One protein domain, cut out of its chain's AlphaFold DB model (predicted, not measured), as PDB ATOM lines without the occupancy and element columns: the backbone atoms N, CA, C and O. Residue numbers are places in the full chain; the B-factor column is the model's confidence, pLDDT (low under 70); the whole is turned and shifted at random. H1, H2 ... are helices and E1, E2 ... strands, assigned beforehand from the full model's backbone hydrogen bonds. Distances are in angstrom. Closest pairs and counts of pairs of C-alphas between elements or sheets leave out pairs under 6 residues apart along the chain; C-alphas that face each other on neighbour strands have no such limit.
ATOM      1  N   HIS A  54      40.567 -20.697 -45.212       78.75
ATOM      2  CA  HIS A  54      39.365 -21.431 -44.830       78.75
ATOM      3  C   HIS A  54      38.918 -22.421 -45.918       78.75
ATOM      4  O   HIS A  54      38.540 -23.545 -45.609       78.75
ATOM      5  N   LYS A  55      39.015 -22.040 -47.200       81.56
ATOM      6  CA  LYS A  55      38.722 -22.918 -48.348       81.56
ATOM      7  C   LYS A  55      39.834 -23.942 -48.610       81.56
ATOM      8  O   LYS A  55      39.567 -24.993 -49.187       81.56
ATOM      9  N   ALA A  56      41.064 -23.649 -48.186       82.81
ATOM     10  CA  ALA A  56      42.192 -24.576 -48.253       82.81
ATOM     11  C   ALA A  56      42.136 -25.664 -47.165       82.81
ATOM     12  O   ALA A  56      42.820 -26.683 -47.274       82.81
ATOM     13  N   GLN A  57      41.332 -25.480 -46.115       80.75
ATOM     14  CA  GLN A  57      41.233 -26.433 -45.017       80.75
ATOM     15  C   GLN A  57      40.786 -27.817 -45.517       80.75
ATOM     16  O   GLN A  57      39.790 -27.957 -46.219       80.75
ATOM     17  N   GLY A  58      41.543 -28.856 -45.148       82.75
ATOM     18  CA  GLY A  58      41.265 -30.236 -45.560       82.75
ATOM     19  C   GLY A  58      41.709 -30.595 -46.983       82.75
ATOM     20  O   GLY A  58      41.568 -31.749 -47.371       82.75
ATOM     21  N   ARG A  59      42.285 -29.656 -47.745       83.19
ATOM     22  CA  ARG A  59      42.851 -29.919 -49.079       83.19
ATOM     23  C   ARG A  59      44.367 -30.080 -49.009       83.19
ATOM     24  O   ARG A  59      45.006 -29.407 -48.214       83.19
ATOM     25  N   THR A  60      44.949 -30.912 -49.864       86.38
ATOM     26  CA  THR A  60      46.409 -30.989 -50.038       86.38
ATOM     27  C   THR A  60      46.801 -30.197 -51.280       86.38
ATOM     28  O   THR A  60      46.278 -30.450 -52.364       86.38
ATOM     29  N   ILE A  61      47.701 -29.224 -51.132       84.88
ATOM     30  CA  ILE A  61      48.108 -28.301 -52.196       84.88
ATOM     31  C   ILE A  61      49.555 -28.615 -52.592       84.88
ATOM     32  O   ILE A  61      50.471 -28.517 -51.779       84.88
ATOM     33  N   ARG A  62      49.761 -28.986 -53.864       82.19
ATOM     34  CA  ARG A  62      51.083 -29.372 -54.399       82.19
ATOM     35  C   ARG A  62      51.969 -28.166 -54.723       82.19
ATOM     36  O   ARG A  62      53.176 -28.212 -54.526       82.19
ATOM     37  N   ARG A  63      51.387 -27.079 -55.235       83.12
ATOM     38  CA  ARG A  63      52.102 -25.839 -55.577       83.12
ATOM     39  C   ARG A  63      51.460 -24.692 -54.818       83.12
ATOM     40  O   ARG A  63      50.269 -24.447 -54.988       83.12
ATOM     41  N   LEU A  64      52.229 -24.049 -53.947       85.06
ATOM     42  CA  LEU A  64      51.703 -23.121 -52.958       85.06
ATOM     43  C   LEU A  64      52.462 -21.802 -53.079       85.06
ATOM     44  O   LEU A  64      53.675 -21.760 -52.894       85.06
ATOM     45  N   ILE A  65      51.750 -20.726 -53.400       86.50
ATOM     46  CA  ILE A  65      52.289 -19.370 -53.306       86.50
ATOM     47  C   ILE A  65      51.629 -18.697 -52.107       86.50
ATOM     48  O   ILE A  65      50.407 -18.680 -52.013       86.50
ATOM     49  N   LEU A  66      52.428 -18.184 -51.173       85.88
ATOM     50  CA  LEU A  66      51.951 -17.492 -49.979       85.88
ATOM     51  C   LEU A  66      52.417 -16.051 -49.996       85.88
ATOM     52  O   LEU A  66      53.614 -15.791 -49.948       85.88
ATOM     53  N   SER A  67      51.477 -15.109 -50.010       85.38
ATOM     54  CA  SER A  67      51.797 -13.712 -49.730       85.38
ATOM     55  C   SER A  67      51.761 -13.469 -48.229       85.38
ATOM     56  O   SER A  67      50.697 -13.528 -47.614       85.38
ATOM     57  N   LEU A  68      52.932 -13.222 -47.644       83.00
ATOM     58  CA  LEU A  68      53.074 -12.891 -46.233       83.00
ATOM     59  C   LEU A  68      53.325 -11.385 -46.137       83.00
ATOM     60  O   LEU A  68      54.449 -10.915 -46.291       83.00
ATOM     61  N   SER A  69      52.250 -10.622 -45.959       79.81
ATOM     62  CA  SER A  69      52.307  -9.169 -45.799       79.81
ATOM     63  C   SER A  69      51.434  -8.729 -44.630       79.81
ATOM     64  O   SER A  69      50.352  -9.281 -44.397       79.81
ATOM     65  N   CYS A  70      51.900  -7.735 -43.875       80.25
ATOM     66  CA  CYS A  70      51.109  -7.122 -42.825       80.25
ATOM     67  C   CYS A  70      50.073  -6.197 -43.470       80.25
ATOM     68  O   CYS A  70      50.383  -5.131 -44.007       80.25
ATOM     69  N   HIS A  71      48.812  -6.627 -43.446       79.44
ATOM     70  CA  HIS A  71      47.729  -5.839 -44.008       79.44
ATOM     71  C   HIS A  71      47.374  -4.662 -43.067       79.44
ATOM     72  O   HIS A  71      47.239  -4.861 -41.851       79.44
ATOM     73  N   PRO A  72      47.158  -3.434 -43.585       76.81
ATOM     74  CA  PRO A  72      46.822  -2.274 -42.753       76.81
ATOM     75  C   PRO A  72      45.510  -2.475 -41.980       76.81
ATOM     76  O   PRO A  72      45.405  -2.091 -40.818       76.81
ATOM     77  N   ARG A  73      44.526  -3.146 -42.592       78.38
ATOM     78  CA  ARG A  73      43.274  -3.547 -41.926       78.38
ATOM     79  C   ARG A  73      43.469  -4.809 -41.086       78.38
ATOM     80  O   ARG A  73      43.786  -5.853 -41.653       78.38
ATOM     81  N   GLY A  74      43.187  -4.721 -39.783       73.81
ATOM     82  CA  GLY A  74      43.344  -5.816 -38.814       73.81
ATOM     83  C   GLY A  74      42.574  -7.095 -39.155       73.81
ATOM     84  O   GLY A  74      43.074  -8.189 -38.944       73.81
ATOM     85  N   THR A  75      41.393  -6.976 -39.756       72.12
ATOM     86  CA  THR A  75      40.546  -8.115 -40.154       72.12
ATOM     87  C   THR A  75      41.124  -8.966 -41.285       72.12
ATOM     88  O   THR A  75      40.746 -10.121 -41.444       72.12
ATOM     89  N   LEU A  76      42.034  -8.399 -42.075       72.38
ATOM     90  CA  LEU A  76      42.710  -9.077 -43.182       72.38
ATOM     91  C   LEU A  76      44.135  -9.495 -42.807       72.38
ATOM     92  O   LEU A  76      44.857 -10.033 -43.644       72.38
ATOM     93  N   ARG A  77      44.549  -9.240 -41.561       80.88
ATOM     94  CA  ARG A  77      45.856  -9.658 -41.071       80.88
ATOM     95  C   ARG A  77      45.908 -11.176 -40.957       80.88
ATOM     96  O   ARG A  77      44.930 -11.842 -40.618       80.88
ATOM     97  N   LEU A  78      47.073 -11.713 -41.288       83.50
ATOM     98  CA  LEU A  78      47.339 -13.139 -41.244       83.50
ATOM     99  C   LEU A  78      47.490 -13.590 -39.791       83.50
ATOM    100  O   LEU A  78      48.416 -13.142 -39.127       83.50
ATOM    101  N   THR A  79      46.637 -14.481 -39.302       86.19
ATOM    102  CA  THR A  79      46.800 -15.052 -37.956       86.19
ATOM    103  C   THR A  79      47.779 -16.226 -37.955       86.19
ATOM    104  O   THR A  79      48.069 -16.816 -39.002       86.19
ATOM    105  N   TRP A  80      48.268 -16.604 -36.771       86.12
ATOM    106  CA  TRP A  80      49.136 -17.773 -36.616       86.12
ATOM    107  C   TRP A  80      48.441 -19.051 -37.097       86.12
ATOM    108  O   TRP A  80      49.040 -19.880 -37.778       86.12
ATOM    109  N   GLU A  81      47.155 -19.201 -36.787       85.44
ATOM    110  CA  GLU A  81      46.335 -20.343 -37.186       85.44
ATOM    111  C   GLU A  81      46.204 -20.406 -38.705       85.44
ATOM    112  O   GLU A  81      46.332 -21.480 -39.291       85.44
ATOM    113  N   ALA A  82      45.998 -19.256 -39.350       84.50
ATOM    114  CA  ALA A  82      45.878 -19.181 -40.793       84.50
ATOM    115  C   ALA A  82      47.200 -19.547 -41.491       84.50
ATOM    116  O   ALA A  82      47.200 -20.337 -42.439       84.50
ATOM    117  N   LEU A  83      48.329 -19.044 -40.983       87.81
ATOM    118  CA  LEU A  83      49.663 -19.406 -41.469       87.81
ATOM    119  C   LEU A  83      49.947 -20.900 -41.268       87.81
ATOM    120  O   LEU A  83      50.383 -21.581 -42.197       87.81
ATOM    121  N   TYR A  84      49.643 -21.432 -40.084       87.75
ATOM    122  CA  TYR A  84      49.815 -22.849 -39.771       87.75
ATOM    123  C   TYR A  84      48.983 -23.740 -40.696       87.75
ATOM    124  O   TYR A  84      49.498 -24.717 -41.244       87.75
ATOM    125  N   VAL A  85      47.705 -23.408 -40.907       86.81
ATOM    126  CA  VAL A  85      46.843 -24.162 -41.821       86.81
ATOM    127  C   VAL A  85      47.431 -24.126 -43.223       86.81
ATOM    128  O   VAL A  85      47.626 -25.198 -43.790       86.81
ATOM    129  N   ALA A  86      47.772 -22.946 -43.743       85.44
ATOM    130  CA  ALA A  86      48.331 -22.792 -45.081       85.44
ATOM    131  C   ALA A  86      49.603 -23.637 -45.285       85.44
ATOM    132  O   ALA A  86      49.682 -24.393 -46.252       85.44
ATOM    133  N   MET A  87      50.541 -23.594 -44.334       86.00
ATOM    134  CA  MET A  87      51.768 -24.400 -44.374       86.00
ATOM    135  C   MET A  87      51.482 -25.901 -44.238       86.00
ATOM    136  O   MET A  87      52.064 -26.702 -44.957       86.00
ATOM    137  N   SER A  88      50.528 -26.299 -43.388       85.62
ATOM    138  CA  SER A  88      50.138 -27.710 -43.220       85.62
ATOM    139  C   SER A  88      49.455 -28.321 -44.448       85.62
ATOM    140  O   SER A  88      49.284 -29.537 -44.506       85.62
ATOM    141  N   ARG A  89      48.998 -27.498 -45.402       85.00
ATOM    142  CA  ARG A  89      48.425 -27.985 -46.662       85.00
ATOM    143  C   ARG A  89      49.482 -28.294 -47.712       85.00
ATOM    144  O   ARG A  89      49.150 -28.930 -48.710       85.00
ATOM    145  N   TYR A  90      50.713 -27.838 -47.508       86.06
ATOM    146  CA  TYR A  90      51.797 -28.079 -48.439       86.06
ATOM    147  C   TYR A  90      52.165 -29.564 -48.467       86.06
ATOM    148  O   TYR A  90      52.467 -30.151 -47.430       86.06
ATOM    149  N   ALA A  91      52.133 -30.171 -49.653       78.50
ATOM    150  CA  ALA A  91      52.605 -31.537 -49.829       78.50
ATOM    151  C   ALA A  91      54.140 -31.578 -49.752       78.50
ATOM    152  O   ALA A  91      54.835 -30.931 -50.543       78.50
ATOM    153  N   GLU A  92      54.662 -32.347 -48.802       68.69
ATOM    154  CA  GLU A  92      56.093 -32.612 -48.669       68.69
ATOM    155  C   GLU A  92      56.642 -33.284 -49.943       68.69
ATOM    156  O   GLU A  92      55.963 -34.097 -50.571       68.69
ATOM    157  N   GLY A  93      57.850 -32.897 -50.372       65.88
ATOM    158  CA  GLY A  93      58.498 -33.424 -51.584       65.88
ATOM    159  C   GLY A  93      58.250 -32.631 -52.874       65.88
ATOM    160  O   GLY A  93      58.834 -32.942 -53.909       65.88
ATOM    161  N   THR A  94      57.436 -31.574 -52.834       61.47
ATOM    162  CA  THR A  94      57.327 -30.618 -53.948       61.47
ATOM    163  C   THR A  94      58.381 -29.504 -53.813       61.47
ATOM    164  O   THR A  94      58.785 -29.158 -52.708       61.47
ATOM    165  N   THR A  95      58.856 -28.921 -54.917       66.31
ATOM    166  CA  THR A  95      59.802 -27.772 -54.942       66.31
ATOM    167  C   THR A  95      59.091 -26.435 -55.177       66.31
ATOM    168  O   THR A  95      59.681 -25.449 -55.607       66.31
ATOM    169  N   SER A  96      57.775 -26.401 -54.968       79.12
ATOM    170  CA  SER A  96      56.889 -25.353 -55.486       79.12
ATOM    171  C   SER A  96      56.234 -24.517 -54.383       79.12
ATOM    172  O   SER A  96      55.121 -24.028 -54.578       79.12
ATOM    173  N   LEU A  97      56.900 -24.361 -53.235       85.25
ATOM    174  CA  LEU A  97      56.540 -23.356 -52.236       85.25
ATOM    175  C   LEU A  97      57.217 -22.032 -52.596       85.25
ATOM    176  O   LEU A  97      58.442 -21.945 -52.637       85.25
ATOM    177  N   ARG A  98      56.425 -20.991 -52.847       86.19
ATOM    178  CA  ARG A  98      56.925 -19.633 -53.083       86.19
ATOM    179  C   ARG A  98      56.345 -18.697 -52.040       86.19
ATOM    180  O   ARG A  98      55.138 -18.674 -51.830       86.19
ATOM    181  N   ILE A  99      57.203 -17.908 -51.411       85.75
ATOM    182  CA  ILE A  99      56.790 -16.897 -50.444       85.75
ATOM    183  C   ILE A  99      56.958 -15.532 -51.101       85.75
ATOM    184  O   ILE A  99      58.049 -15.171 -51.536       85.75
ATOM    185  N   LEU A 100      55.862 -14.789 -51.196       85.31
ATOM    186  CA  LEU A 100      55.832 -13.414 -51.663       85.31
ATOM    187  C   LEU A 100      55.861 -12.494 -50.448       85.31
ATOM    188  O   LEU A 100      54.908 -12.443 -49.669       85.31
ATOM    189  N   LEU A 101      56.956 -11.760 -50.312       82.25
ATOM    190  CA  LEU A 101      57.101 -10.685 -49.340       82.25
ATOM    191  C   LEU A 101      56.886  -9.354 -50.053       82.25
ATOM    192  O   LEU A 101      57.233  -9.210 -51.230       82.25
ATOM    193  N   LYS A 102      56.326  -8.370 -49.350       78.62
ATOM    194  CA  LYS A 102      56.249  -7.013 -49.883       78.62
ATOM    195  C   LYS A 102      57.672  -6.498 -50.103       78.62
ATOM    196  O   LYS A 102      58.496  -6.524 -49.192       78.62
ATOM    197  N   GLN A 103      57.970  -6.037 -51.315       68.31
ATOM    198  CA  GLN A 103      59.263  -5.423 -51.596       68.31
ATOM    199  C   GLN A 103      59.341  -4.066 -50.885       68.31
ATOM    200  O   GLN A 103      58.505  -3.189 -51.096       68.31
ATOM    201  N   GLY A 104      60.338  -3.907 -50.016       68.81
ATOM    202  CA  GLY A 104      60.594  -2.683 -49.266       68.81
ATOM    203  C   GLY A 104      61.883  -2.794 -48.455       68.81
ATOM    204  O   GLY A 104      62.332  -3.899 -48.151       68.81
ATOM    205  N   LYS A 105      62.494  -1.652 -48.110       64.31
ATOM    206  CA  LYS A 105      63.642  -1.609 -47.181       64.31
ATOM    207  C   LYS A 105      63.258  -2.087 -45.778       64.31
ATOM    208  O   LYS A 105      64.082  -2.667 -45.077       64.31
ATOM    209  N   ASP A 106      62.002  -1.871 -45.403       69.44
ATOM    210  CA  ASP A 106      61.473  -2.196 -44.087       69.44
ATOM    211  C   ASP A 106      61.043  -3.665 -44.032       69.44
ATOM    212  O   ASP A 106      60.053  -4.059 -44.646       69.44
ATOM    213  N   ARG A 107      61.742  -4.475 -43.230       76.06
ATOM    214  CA  ARG A 107      61.401  -5.885 -42.969       76.06
ATOM    215  C   ARG A 107      60.271  -6.071 -41.944       76.06
ATOM    216  O   ARG A 107      60.118  -7.153 -41.393       76.06
ATOM    217  N   LYS A 108      59.421  -5.056 -41.764       80.44
ATOM    218  CA  LYS A 108      58.299  -5.045 -40.806       80.44
ATOM    219  C   LYS A 108      57.348  -6.231 -40.977       80.44
ATOM    220  O   LYS A 108      56.775  -6.700 -40.001       80.44
ATOM    221  N   ASP A 109      57.182  -6.719 -42.205       80.75
ATOM    222  CA  ASP A 109      56.360  -7.900 -42.484       80.75
ATOM    223  C   ASP A 109      56.978  -9.182 -41.906       80.75
ATOM    224  O   ASP A 109      56.247 -10.045 -41.433       80.75
ATOM    225  N   LEU A 110      58.309  -9.301 -41.907       82.31
ATOM    226  CA  LEU A 110      59.010 -10.432 -41.296       82.31
ATOM    227  C   LEU A 110      58.961 -10.356 -39.773       82.31
ATOM    228  O   LEU A 110      58.677 -11.375 -39.151       82.31
ATOM    229  N   ASP A 111      59.150  -9.164 -39.203       86.12
ATOM    230  CA  ASP A 111      59.022  -8.947 -37.756       86.12
ATOM    231  C   ASP A 111      57.601  -9.306 -37.289       86.12
ATOM    232  O   ASP A 111      57.408 -10.081 -36.351       86.12
ATOM    233  N   TYR A 112      56.594  -8.855 -38.045       85.06
ATOM    234  CA  TYR A 112      55.196  -9.220 -37.839       85.06
ATOM    235  C   TYR A 112      54.981 -10.739 -37.848       85.06
ATOM    236  O   TYR A 112      54.297 -11.269 -36.975       85.06
ATOM    237  N   ILE A 113      55.565 -11.454 -38.815       85.88
ATOM    238  CA  ILE A 113      55.436 -12.913 -38.900       85.88
ATOM    239  C   ILE A 113      56.149 -13.600 -37.733       85.88
ATOM    240  O   ILE A 113      55.624 -14.582 -37.213       85.88
ATOM    241  N   SER A 114      57.315 -13.104 -37.306       86.56
ATOM    242  CA  SER A 114      58.026 -13.661 -36.149       86.56
ATOM    243  C   SER A 114      57.293 -13.424 -34.829       86.56
ATOM    244  O   SER A 114      57.376 -14.258 -33.928       86.56
ATOM    245  N   ASP A 115      56.531 -12.335 -34.736       87.88
ATOM    246  CA  ASP A 115      55.726 -12.003 -33.561       87.88
ATOM    247  C   ASP A 115      54.400 -12.772 -33.504       87.88
ATOM    248  O   ASP A 115      53.763 -12.823 -32.443       87.88
ATOM    249  N   LEU A 116      53.980 -13.407 -34.606       86.12
ATOM    250  CA  LEU A 116      52.798 -14.263 -34.608       86.12
ATOM    251  C   LEU A 116      53.006 -15.418 -33.628       86.12
ATOM    252  O   LEU A 116      53.847 -16.297 -33.809       86.12
ATOM    253  N   LYS A 117      52.175 -15.440 -32.589       85.81
ATOM    254  CA  LYS A 117      52.132 -16.520 -31.608       85.81
ATOM    255  C   LYS A 117      50.809 -17.245 -31.712       85.81
ATOM    256  O   LYS A 117      49.763 -16.645 -31.941       85.81
ATOM    257  N   LYS A 118      50.876 -18.553 -31.487       81.62
ATOM    258  CA  LYS A 118      49.696 -19.398 -31.336       81.62
ATOM    259  C   LYS A 118      48.812 -18.860 -30.223       81.62
ATOM    260  O   LYS A 118      49.275 -18.779 -29.080       81.62
ATOM    261  N   ASP A 119      47.545 -18.598 -30.526       77.25
ATOM    262  CA  ASP A 119      46.610 -18.266 -29.468       77.25
ATOM    263  C   ASP A 119      46.325 -19.519 -28.622       77.25
ATOM    264  O   ASP A 119      45.887 -20.574 -29.100       77.25
ATOM    265  N   LYS A 120      46.635 -19.427 -27.327       68.81
ATOM    266  CA  LYS A 120      46.350 -20.492 -26.354       68.81
ATOM    267  C   LYS A 120      44.849 -20.571 -26.059       68.81
ATOM    268  O   LYS A 120      44.360 -21.641 -25.686       68.81
ATOM    269  N   THR A 121      44.138 -19.467 -26.255       65.75
ATOM    270  CA  THR A 121      42.730 -19.286 -25.906       65.75
ATOM    271  C   THR A 121      41.823 -19.940 -26.937       65.75
ATOM    272  O   THR A 121      40.905 -20.669 -26.557       65.75
ATOM    273  N   GLU A 122      42.126 -19.818 -28.234       64.44
ATOM    274  CA  GLU A 122      41.269 -20.409 -29.266       64.44
ATOM    275  C   GLU A 122      41.173 -21.941 -29.211       64.44
ATOM    276  O   GLU A 122      40.112 -22.518 -29.462       64.44
ATOM    277  N   ARG A 123      42.222 -22.647 -28.764       58.78
ATOM    278  CA  ARG A 123      42.106 -24.097 -28.505       58.78
ATOM    279  C   ARG A 123      41.076 -24.409 -27.421       58.78
ATOM    280  O   ARG A 123      40.340 -25.386 -27.558       58.78
ATOM    281  N   ARG A 124      41.039 -23.605 -26.356       61.81
ATOM    282  CA  ARG A 124      40.080 -23.768 -25.256       61.81
ATOM    283  C   ARG A 124      38.676 -23.407 -25.718       61.81
ATOM    284  O   ARG A 124      37.759 -24.167 -25.449       61.81
ATOM    285  N   ARG A 125      38.517 -22.341 -26.502       62.66
ATOM    286  CA  ARG A 125      37.226 -21.938 -27.070       62.66
ATOM    287  C   ARG A 125      36.641 -22.997 -28.005       62.66
ATOM    288  O   ARG A 125      35.485 -23.375 -27.845       62.66
ATOM    289  N   ILE A 126      37.441 -23.545 -28.924       68.19
ATOM    290  CA  ILE A 126      37.016 -24.643 -29.810       68.19
ATOM    291  C   ILE A 126      36.657 -25.894 -29.000       68.19
ATOM    292  O   ILE A 126      35.677 -26.575 -29.313       68.19
ATOM    293  N   LEU A 127      37.432 -26.213 -27.959       65.56
ATOM    294  CA  LEU A 127      37.152 -27.346 -27.078       65.56
ATOM    295  C   LEU A 127      35.839 -27.146 -26.305       65.56
ATOM    296  O   LEU A 127      35.001 -28.044 -26.316       65.56
ATOM    297  N   LEU A 128      35.632 -25.969 -25.710       66.88
ATOM    298  CA  LEU A 128      34.414 -25.608 -24.982       66.88
ATOM    299  C   LEU A 128      33.187 -25.638 -25.899       66.88
ATOM    300  O   LEU A 128      32.191 -26.265 -25.556       66.88
ATOM    301  N   LEU A 129      33.283 -25.083 -27.111       67.12
ATOM    302  CA  LEU A 129      32.214 -25.170 -28.111       67.12
ATOM    303  C   LEU A 129      31.906 -26.626 -28.491       67.12
ATOM    304  O   LEU A 129      30.742 -27.002 -28.605       67.12
ATOM    305  N   ARG A 130      32.925 -27.481 -28.652       62.47
ATOM    306  CA  ARG A 130      32.720 -28.916 -28.927       62.47
ATOM    307  C   ARG A 130      32.054 -29.644 -27.763       62.47
ATOM    308  O   ARG A 130      31.192 -30.488 -28.013       62.47
ATOM    309  N   ILE A 131      32.440 -29.335 -26.526       70.81
ATOM    310  CA  ILE A 131      31.822 -29.891 -25.316       70.81
ATOM    311  C   ILE A 131      30.362 -29.445 -25.239       70.81
ATOM    312  O   ILE A 131      29.489 -30.290 -25.086       70.81
ATOM    313  N   GLN A 132      30.077 -28.163 -25.464       66.88
ATOM    314  CA  GLN A 132      28.722 -27.619 -25.419       66.88
ATOM    315  C   GLN A 132      27.822 -28.209 -26.516       66.88
ATOM    316  O   GLN A 132      26.690 -28.605 -26.245       66.88
ATOM    317  N   VAL A 133      28.323 -28.358 -27.749       68.88
ATOM    318  CA  VAL A 133      27.577 -28.997 -28.850       68.88
ATOM    319  C   VAL A 133      27.326 -30.483 -28.573       68.88
ATOM    320  O   VAL A 133      26.232 -30.982 -28.849       68.88
ATOM    321  N   ARG A 134      28.308 -31.209 -28.016       63.69
ATOM    322  CA  ARG A 134      28.120 -32.609 -27.599       63.69
ATOM    323  C   ARG A 134      27.121 -32.724 -26.450       63.69
ATOM    324  O   ARG A 134      26.233 -33.565 -26.539       63.69
ATOM    325  N   GLY A 135      27.225 -31.863 -25.440       62.12
ATOM    326  CA  GLY A 135      26.296 -31.789 -24.314       62.12
ATOM    327  C   GLY A 135      24.862 -31.569 -24.786       62.12
ATOM    328  O   GLY A 135      23.989 -32.362 -24.455       62.12
ATOM    329  N   ARG A 136      24.632 -30.598 -25.682       63.19
ATOM    330  CA  ARG A 136      23.307 -30.347 -26.280       63.19
ATOM    331  C   ARG A 136      22.756 -31.548 -27.053       63.19
ATOM    332  O   ARG A 136      21.572 -31.845 -26.946       63.19
ATOM    333  N   ARG A 137      23.594 -32.269 -27.808       60.50
ATOM    334  CA  ARG A 137      23.167 -33.485 -28.534       60.50
ATOM    335  C   ARG A 137      22.818 -34.646 -27.606       60.50
ATOM    336  O   ARG A 137      21.909 -35.407 -27.919       60.50
ATOM    337  N   LEU A 138      23.559 -34.810 -26.513       60.12
ATOM    338  CA  LEU A 138      23.291 -35.849 -25.521       60.12
ATOM    339  C   LEU A 138      22.031 -35.515 -24.716       60.12
ATOM    340  O   LEU A 138      21.167 -36.372 -24.572       60.12
ATOM    341  N   ALA A 139      21.866 -34.260 -24.305       57.47
ATOM    342  CA  ALA A 139      20.686 -33.801 -23.582       57.47
ATOM    343  C   ALA A 139      19.402 -33.906 -24.431       57.47
ATOM    344  O   ALA A 139      18.375 -34.370 -23.941       57.47
ATOM    345  N   ALA A 140      19.484 -33.606 -25.735       61.25
ATOM    346  CA  ALA A 140      18.381 -33.806 -26.681       61.25
ATOM    347  C   ALA A 140      17.993 -35.287 -26.878       61.25
ATOM    348  O   ALA A 140      16.849 -35.573 -27.212       61.25
ATOM    349  N   LYS A 141      18.921 -36.236 -26.672       60.31
ATOM    350  CA  LYS A 141      18.630 -37.681 -26.719       60.31
ATOM    351  C   LYS A 141      18.024 -38.221 -25.422       60.31
ATOM    352  O   LYS A 141      17.333 -39.229 -25.474       60.31
ATOM    353  N   VAL A 142      18.317 -37.592 -24.284       59.78
ATOM    354  CA  VAL A 142      17.920 -38.068 -22.945       59.78
ATOM    355  C   VAL A 142      16.641 -37.379 -22.441       59.78
ATOM    356  O   VAL A 142      16.051 -37.824 -21.465       59.78
ATOM    357  N   GLY A 143      16.167 -36.317 -23.105       57.25
ATOM    358  CA  GLY A 143      14.950 -35.600 -22.696       57.25
ATOM    359  C   GLY A 143      15.109 -34.800 -21.394       57.25
ATOM    360  O   GLY A 143      14.124 -34.352 -20.826       57.25
ATOM    361  N   GLN A 144      16.349 -34.610 -20.930       56.94
ATOM    362  CA  GLN A 144      16.714 -33.835 -19.740       56.94
ATOM    363  C   GLN A 144      17.614 -32.662 -20.154       56.94
ATOM    364  O   GLN A 144      18.799 -32.608 -19.825       56.94
ATOM    365  N   SER A 145      17.067 -31.747 -20.956       57.12
ATOM    366  CA  SER A 145      17.790 -30.584 -21.486       57.12
ATOM    367  C   SER A 145      18.284 -29.637 -20.395       57.12
ATOM    368  O   SER A 145      19.394 -29.117 -20.495       57.12
ATOM    369  N   ASP A 146      17.486 -29.453 -19.347       55.19
ATOM    370  CA  ASP A 146      17.607 -28.264 -18.504       55.19
ATOM    371  C   ASP A 146      18.682 -28.424 -17.424       55.19
ATOM    372  O   ASP A 146      19.506 -27.530 -17.248       55.19
ATOM    373  N   LEU A 147      18.779 -29.607 -16.803       56.38
ATOM    374  CA  LEU A 147      19.808 -29.933 -15.801       56.38
ATOM    375  C   LEU A 147      21.228 -30.009 -16.388       56.38
ATOM    376  O   LEU A 147      22.211 -29.702 -15.713       56.38
ATOM    377  N   ALA A 148      21.355 -30.427 -17.651       53.72
ATOM    378  CA  ALA A 148      22.650 -30.535 -18.318       53.72
ATOM    379  C   ALA A 148      23.174 -29.170 -18.790       53.72
ATOM    380  O   ALA A 148      24.385 -28.955 -18.818       53.72
ATOM    381  N   LEU A 149      22.279 -28.249 -19.164       56.31
ATOM    382  CA  LEU A 149      22.642 -26.882 -19.542       56.31
ATOM    383  C   LEU A 149      23.102 -26.074 -18.323       56.31
ATOM    384  O   LEU A 149      24.152 -25.442 -18.404       56.31
ATOM    385  N   THR A 150      22.405 -26.181 -17.185       61.94
ATOM    386  CA  THR A 150      22.793 -25.483 -15.947       61.94
ATOM    387  C   THR A 150      24.163 -25.917 -15.437       61.94
ATOM    388  O   THR A 150      24.969 -25.061 -15.102       61.94
ATOM    389  N   ALA A 151      24.486 -27.216 -15.466       62.56
ATOM    390  CA  ALA A 151      25.799 -27.704 -15.030       62.56
ATOM    391  C   ALA A 151      26.952 -27.241 -15.945       62.56
ATOM    392  O   ALA A 151      28.074 -27.028 -15.487       62.56
ATOM    393  N   ILE A 152      26.692 -27.082 -17.249       62.59
ATOM    394  CA  ILE A 152      27.684 -26.564 -18.204       62.59
ATOM    395  C   ILE A 152      27.897 -25.062 -17.996       62.59
ATOM    396  O   ILE A 152      29.042 -24.607 -18.044       62.59
ATOM    397  N   ASP A 153      26.826 -24.306 -17.755       62.81
ATOM    398  CA  ASP A 153      26.907 -22.865 -17.509       62.81
ATOM    399  C   ASP A 153      27.566 -22.565 -16.147       62.81
ATOM    400  O   ASP A 153      28.452 -21.712 -16.092       62.81
ATOM    401  N   GLU A 154      27.275 -23.341 -15.093       68.88
ATOM    402  CA  GLU A 154      27.964 -23.258 -13.791       68.88
ATOM    403  C   GLU A 154      29.464 -23.563 -13.908       68.88
ATOM    404  O   GLU A 154      30.304 -22.842 -13.361       68.88
ATOM    405  N   ALA A 155      29.830 -24.603 -14.665       64.69
ATOM    406  CA  ALA A 155      31.232 -24.946 -14.893       64.69
ATOM    407  C   ALA A 155      31.963 -23.864 -15.709       64.69
ATOM    408  O   ALA A 155      33.137 -23.582 -15.463       64.69
ATOM    409  N   ALA A 156      31.274 -23.229 -16.662       60.22
ATOM    410  CA  ALA A 156      31.819 -22.121 -17.439       60.22
ATOM    411  C   ALA A 156      31.983 -20.842 -16.596       60.22
ATOM    412  O   ALA A 156      32.946 -20.097 -16.790       60.22
ATOM    413  N   GLU A 157      31.076 -20.586 -15.651       65.94
ATOM    414  CA  GLU A 157      31.116 -19.418 -14.768       65.94
ATOM    415  C   GLU A 157      32.177 -19.554 -13.661       65.94
ATOM    416  O   GLU A 157      32.888 -18.592 -13.356       65.94
ATOM    417  N   ALA A 158      32.381 -20.765 -13.132       65.31
ATOM    418  CA  ALA A 158      33.462 -21.070 -12.193       65.31
ATOM    419  C   ALA A 158      34.859 -20.865 -12.809       65.31
ATOM    420  O   ALA A 158      35.789 -20.425 -12.128       65.31
ATOM    421  N   GLU A 159      35.010 -21.139 -14.105       58.84
ATOM    422  CA  GLU A 159      36.265 -20.906 -14.825       58.84
ATOM    423  C   GLU A 159      36.485 -19.419 -15.154       58.84
ATOM    424  O   GLU A 159      37.623 -18.957 -15.081       58.84
ATOM    425  N   ARG A 160      35.425 -18.629 -15.404       57.41
ATOM    426  CA  ARG A 160      35.548 -17.163 -15.569       57.41
ATOM    427  C   ARG A 160      36.073 -16.473 -14.309       57.41
ATOM    428  O   ARG A 160      36.929 -15.601 -14.411       57.41
ATOM    429  N   LYS A 161      35.645 -16.911 -13.120       59.81
ATOM    430  CA  LYS A 161      36.125 -16.350 -11.841       59.81
ATOM    431  C   LYS A 161      37.614 -16.601 -11.574       59.81
ATOM    432  O   LYS A 161      38.214 -15.861 -10.802       59.81
ATOM    433  N   LYS A 162      38.239 -17.605 -12.206       59.03
ATOM    434  CA  LYS A 162      39.695 -17.826 -12.100       59.03
ATOM    435  C   LYS A 162      40.500 -16.832 -12.942       59.03
ATOM    436  O   LYS A 162      41.640 -16.535 -12.591       59.03
ATOM    437  N   GLU A 163      39.912 -16.315 -14.020       52.69
ATOM    438  CA  GLU A 163      40.566 -15.427 -14.990       52.69
ATOM    439  C   GLU A 163      40.715 -13.988 -14.455       52.69
ATOM    440  O   GLU A 163      41.738 -13.347 -14.701       52.69
ATOM    441  N   VAL A 182      42.259 -13.105 -46.826       39.78
ATOM    442  CA  VAL A 182      42.494 -13.426 -48.238       39.78
ATOM    443  C   VAL A 182      43.977 -13.743 -48.406       39.78
ATOM    444  O   VAL A 182      44.810 -12.845 -48.387       39.78
ATOM    445  N   LEU A 183      44.308 -15.025 -48.565       50.03
ATOM    446  CA  LEU A 183      45.608 -15.442 -49.085       50.03
ATOM    447  C   LEU A 183      45.473 -15.721 -50.583       50.03
ATOM    448  O   LEU A 183      44.564 -16.424 -51.019       50.03
ATOM    449  N   LEU A 184      46.371 -15.150 -51.379       41.97
ATOM    450  CA  LEU A 184      46.466 -15.411 -52.815       41.97
ATOM    451  C   LEU A 184      47.172 -16.758 -53.032       41.97
ATOM    452  O   LEU A 184      48.390 -16.825 -53.120       41.97
ATOM    453  N   LEU A 185      46.384 -17.835 -53.059       44.62
ATOM    454  CA  LEU A 185      46.821 -19.218 -53.301       44.62
ATOM    455  C   LEU A 185      46.755 -19.550 -54.802       44.62
ATOM    456  O   LEU A 185      45.756 -20.095 -55.266       44.62
ATOM    457  N   SER A 186      47.802 -19.248 -55.570       36.03
ATOM    458  CA  SER A 186      47.843 -19.629 -56.990       36.03
ATOM    459  C   SER A 186      48.350 -21.046 -57.211       36.03
ATOM    460  O   SER A 186      49.549 -21.305 -57.098       36.03
ATOM    461  N   ALA A 187      47.441 -21.945 -57.595       33.25
ATOM    462  CA  ALA A 187      47.775 -23.205 -58.241       33.25
ATOM    463  C   ALA A 187      47.941 -22.954 -59.748       33.25
ATOM    464  O   ALA A 187      46.967 -22.833 -60.483       33.25
TER     465      ALA A 187
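AT A GLANCE: This is residues 54 to 163 and 182 to 187 of the 189 residues of an uncharacterized protein of Thalassiosira oceanica (UniProt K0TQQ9). A small head of two parallel strands, E1 and E2, with the short helices H1 and H2 close by, bears a long arm, the helical hairpin of H3 and H4. The arm makes much of the length, and residues 157 to 163, which belong to H4, stand free. The printed part has 116 residues, with four named helices and two named strands in the order E1 H1 E2 H2 H3 H4; the class is mostly helix. It is only just extended, close to loose, with a radius of gyration of the C-alphas of 20.3 A and spans of 60 by 31 by 23 A.

HOW THE PARTS SIT: Start at E1, residues 64 to 68, and look across to E2, residues 97 to 101: they are parallel neighbours at 20 degrees, and the C-alphas of 65 and 98 face each other at 4.6 A. There you find N 66 and O 98 at 2.8 A and N 98 and O 64 at 2.9 A, within hydrogen-bond range. Between them in the chain comes H1, residues 80 to 88, and the three form a strand-helix-strand unit, two parallel strands joined through a helix, with a right-handed crossover. H1 and E1 are near each other, with 7 pairs of C-alphas within 10 A. Next look at H2, residues 108 to 115: its closest C-alpha to E1 is that of Asp 109, 7.1 A from that of Leu 68. H1 and H2 are apart, but only just, at 8.3 A. Further on, H3, residues 120 to 142, and H4, residues 145 to 163, form a helical hairpin: they touch, closest at the C-alphas of Ala 139 and Ser 145, 4.8 A, at a shallow tilt of 17 degrees, opposite ways. H3 touches H4 with residues 132 to 139 alone. H3 is apart from H1, H2 and both strands. In H1 and H2 every O i to N i+4 pair is within hydrogen-bond range; in H3 it is 18 of 19 and in H4 13 of 15.

IN THESE COORDINATES: Find C-alpha 64 at (51.703, -23.121, -52.958), where E1 begins; it runs 12.3 A, and E2 runs 13.0 A. H1 measures 12.0 A and H2 10.4 A. Find C-alpha 120 at (46.350, -20.492, -26.354); from there H3 runs 33.6 A. H4 runs 28.1 A to C-alpha 163 at (40.566, -15.427, -14.990).

THE WHOLE: The C-alphas farthest apart are those of Lys 105 and Gly 143, at 64.2 A. Residues 164 to 181 are not printed, and C-alphas 163 and 182 stand 33.4 A apart across the cut. The link from E1 to H1 is long, with 11 residues. The mean pLDDT of the printed part is 71.6; 57 residues are under 70, among them residues 132 to 163 and 182 to 187.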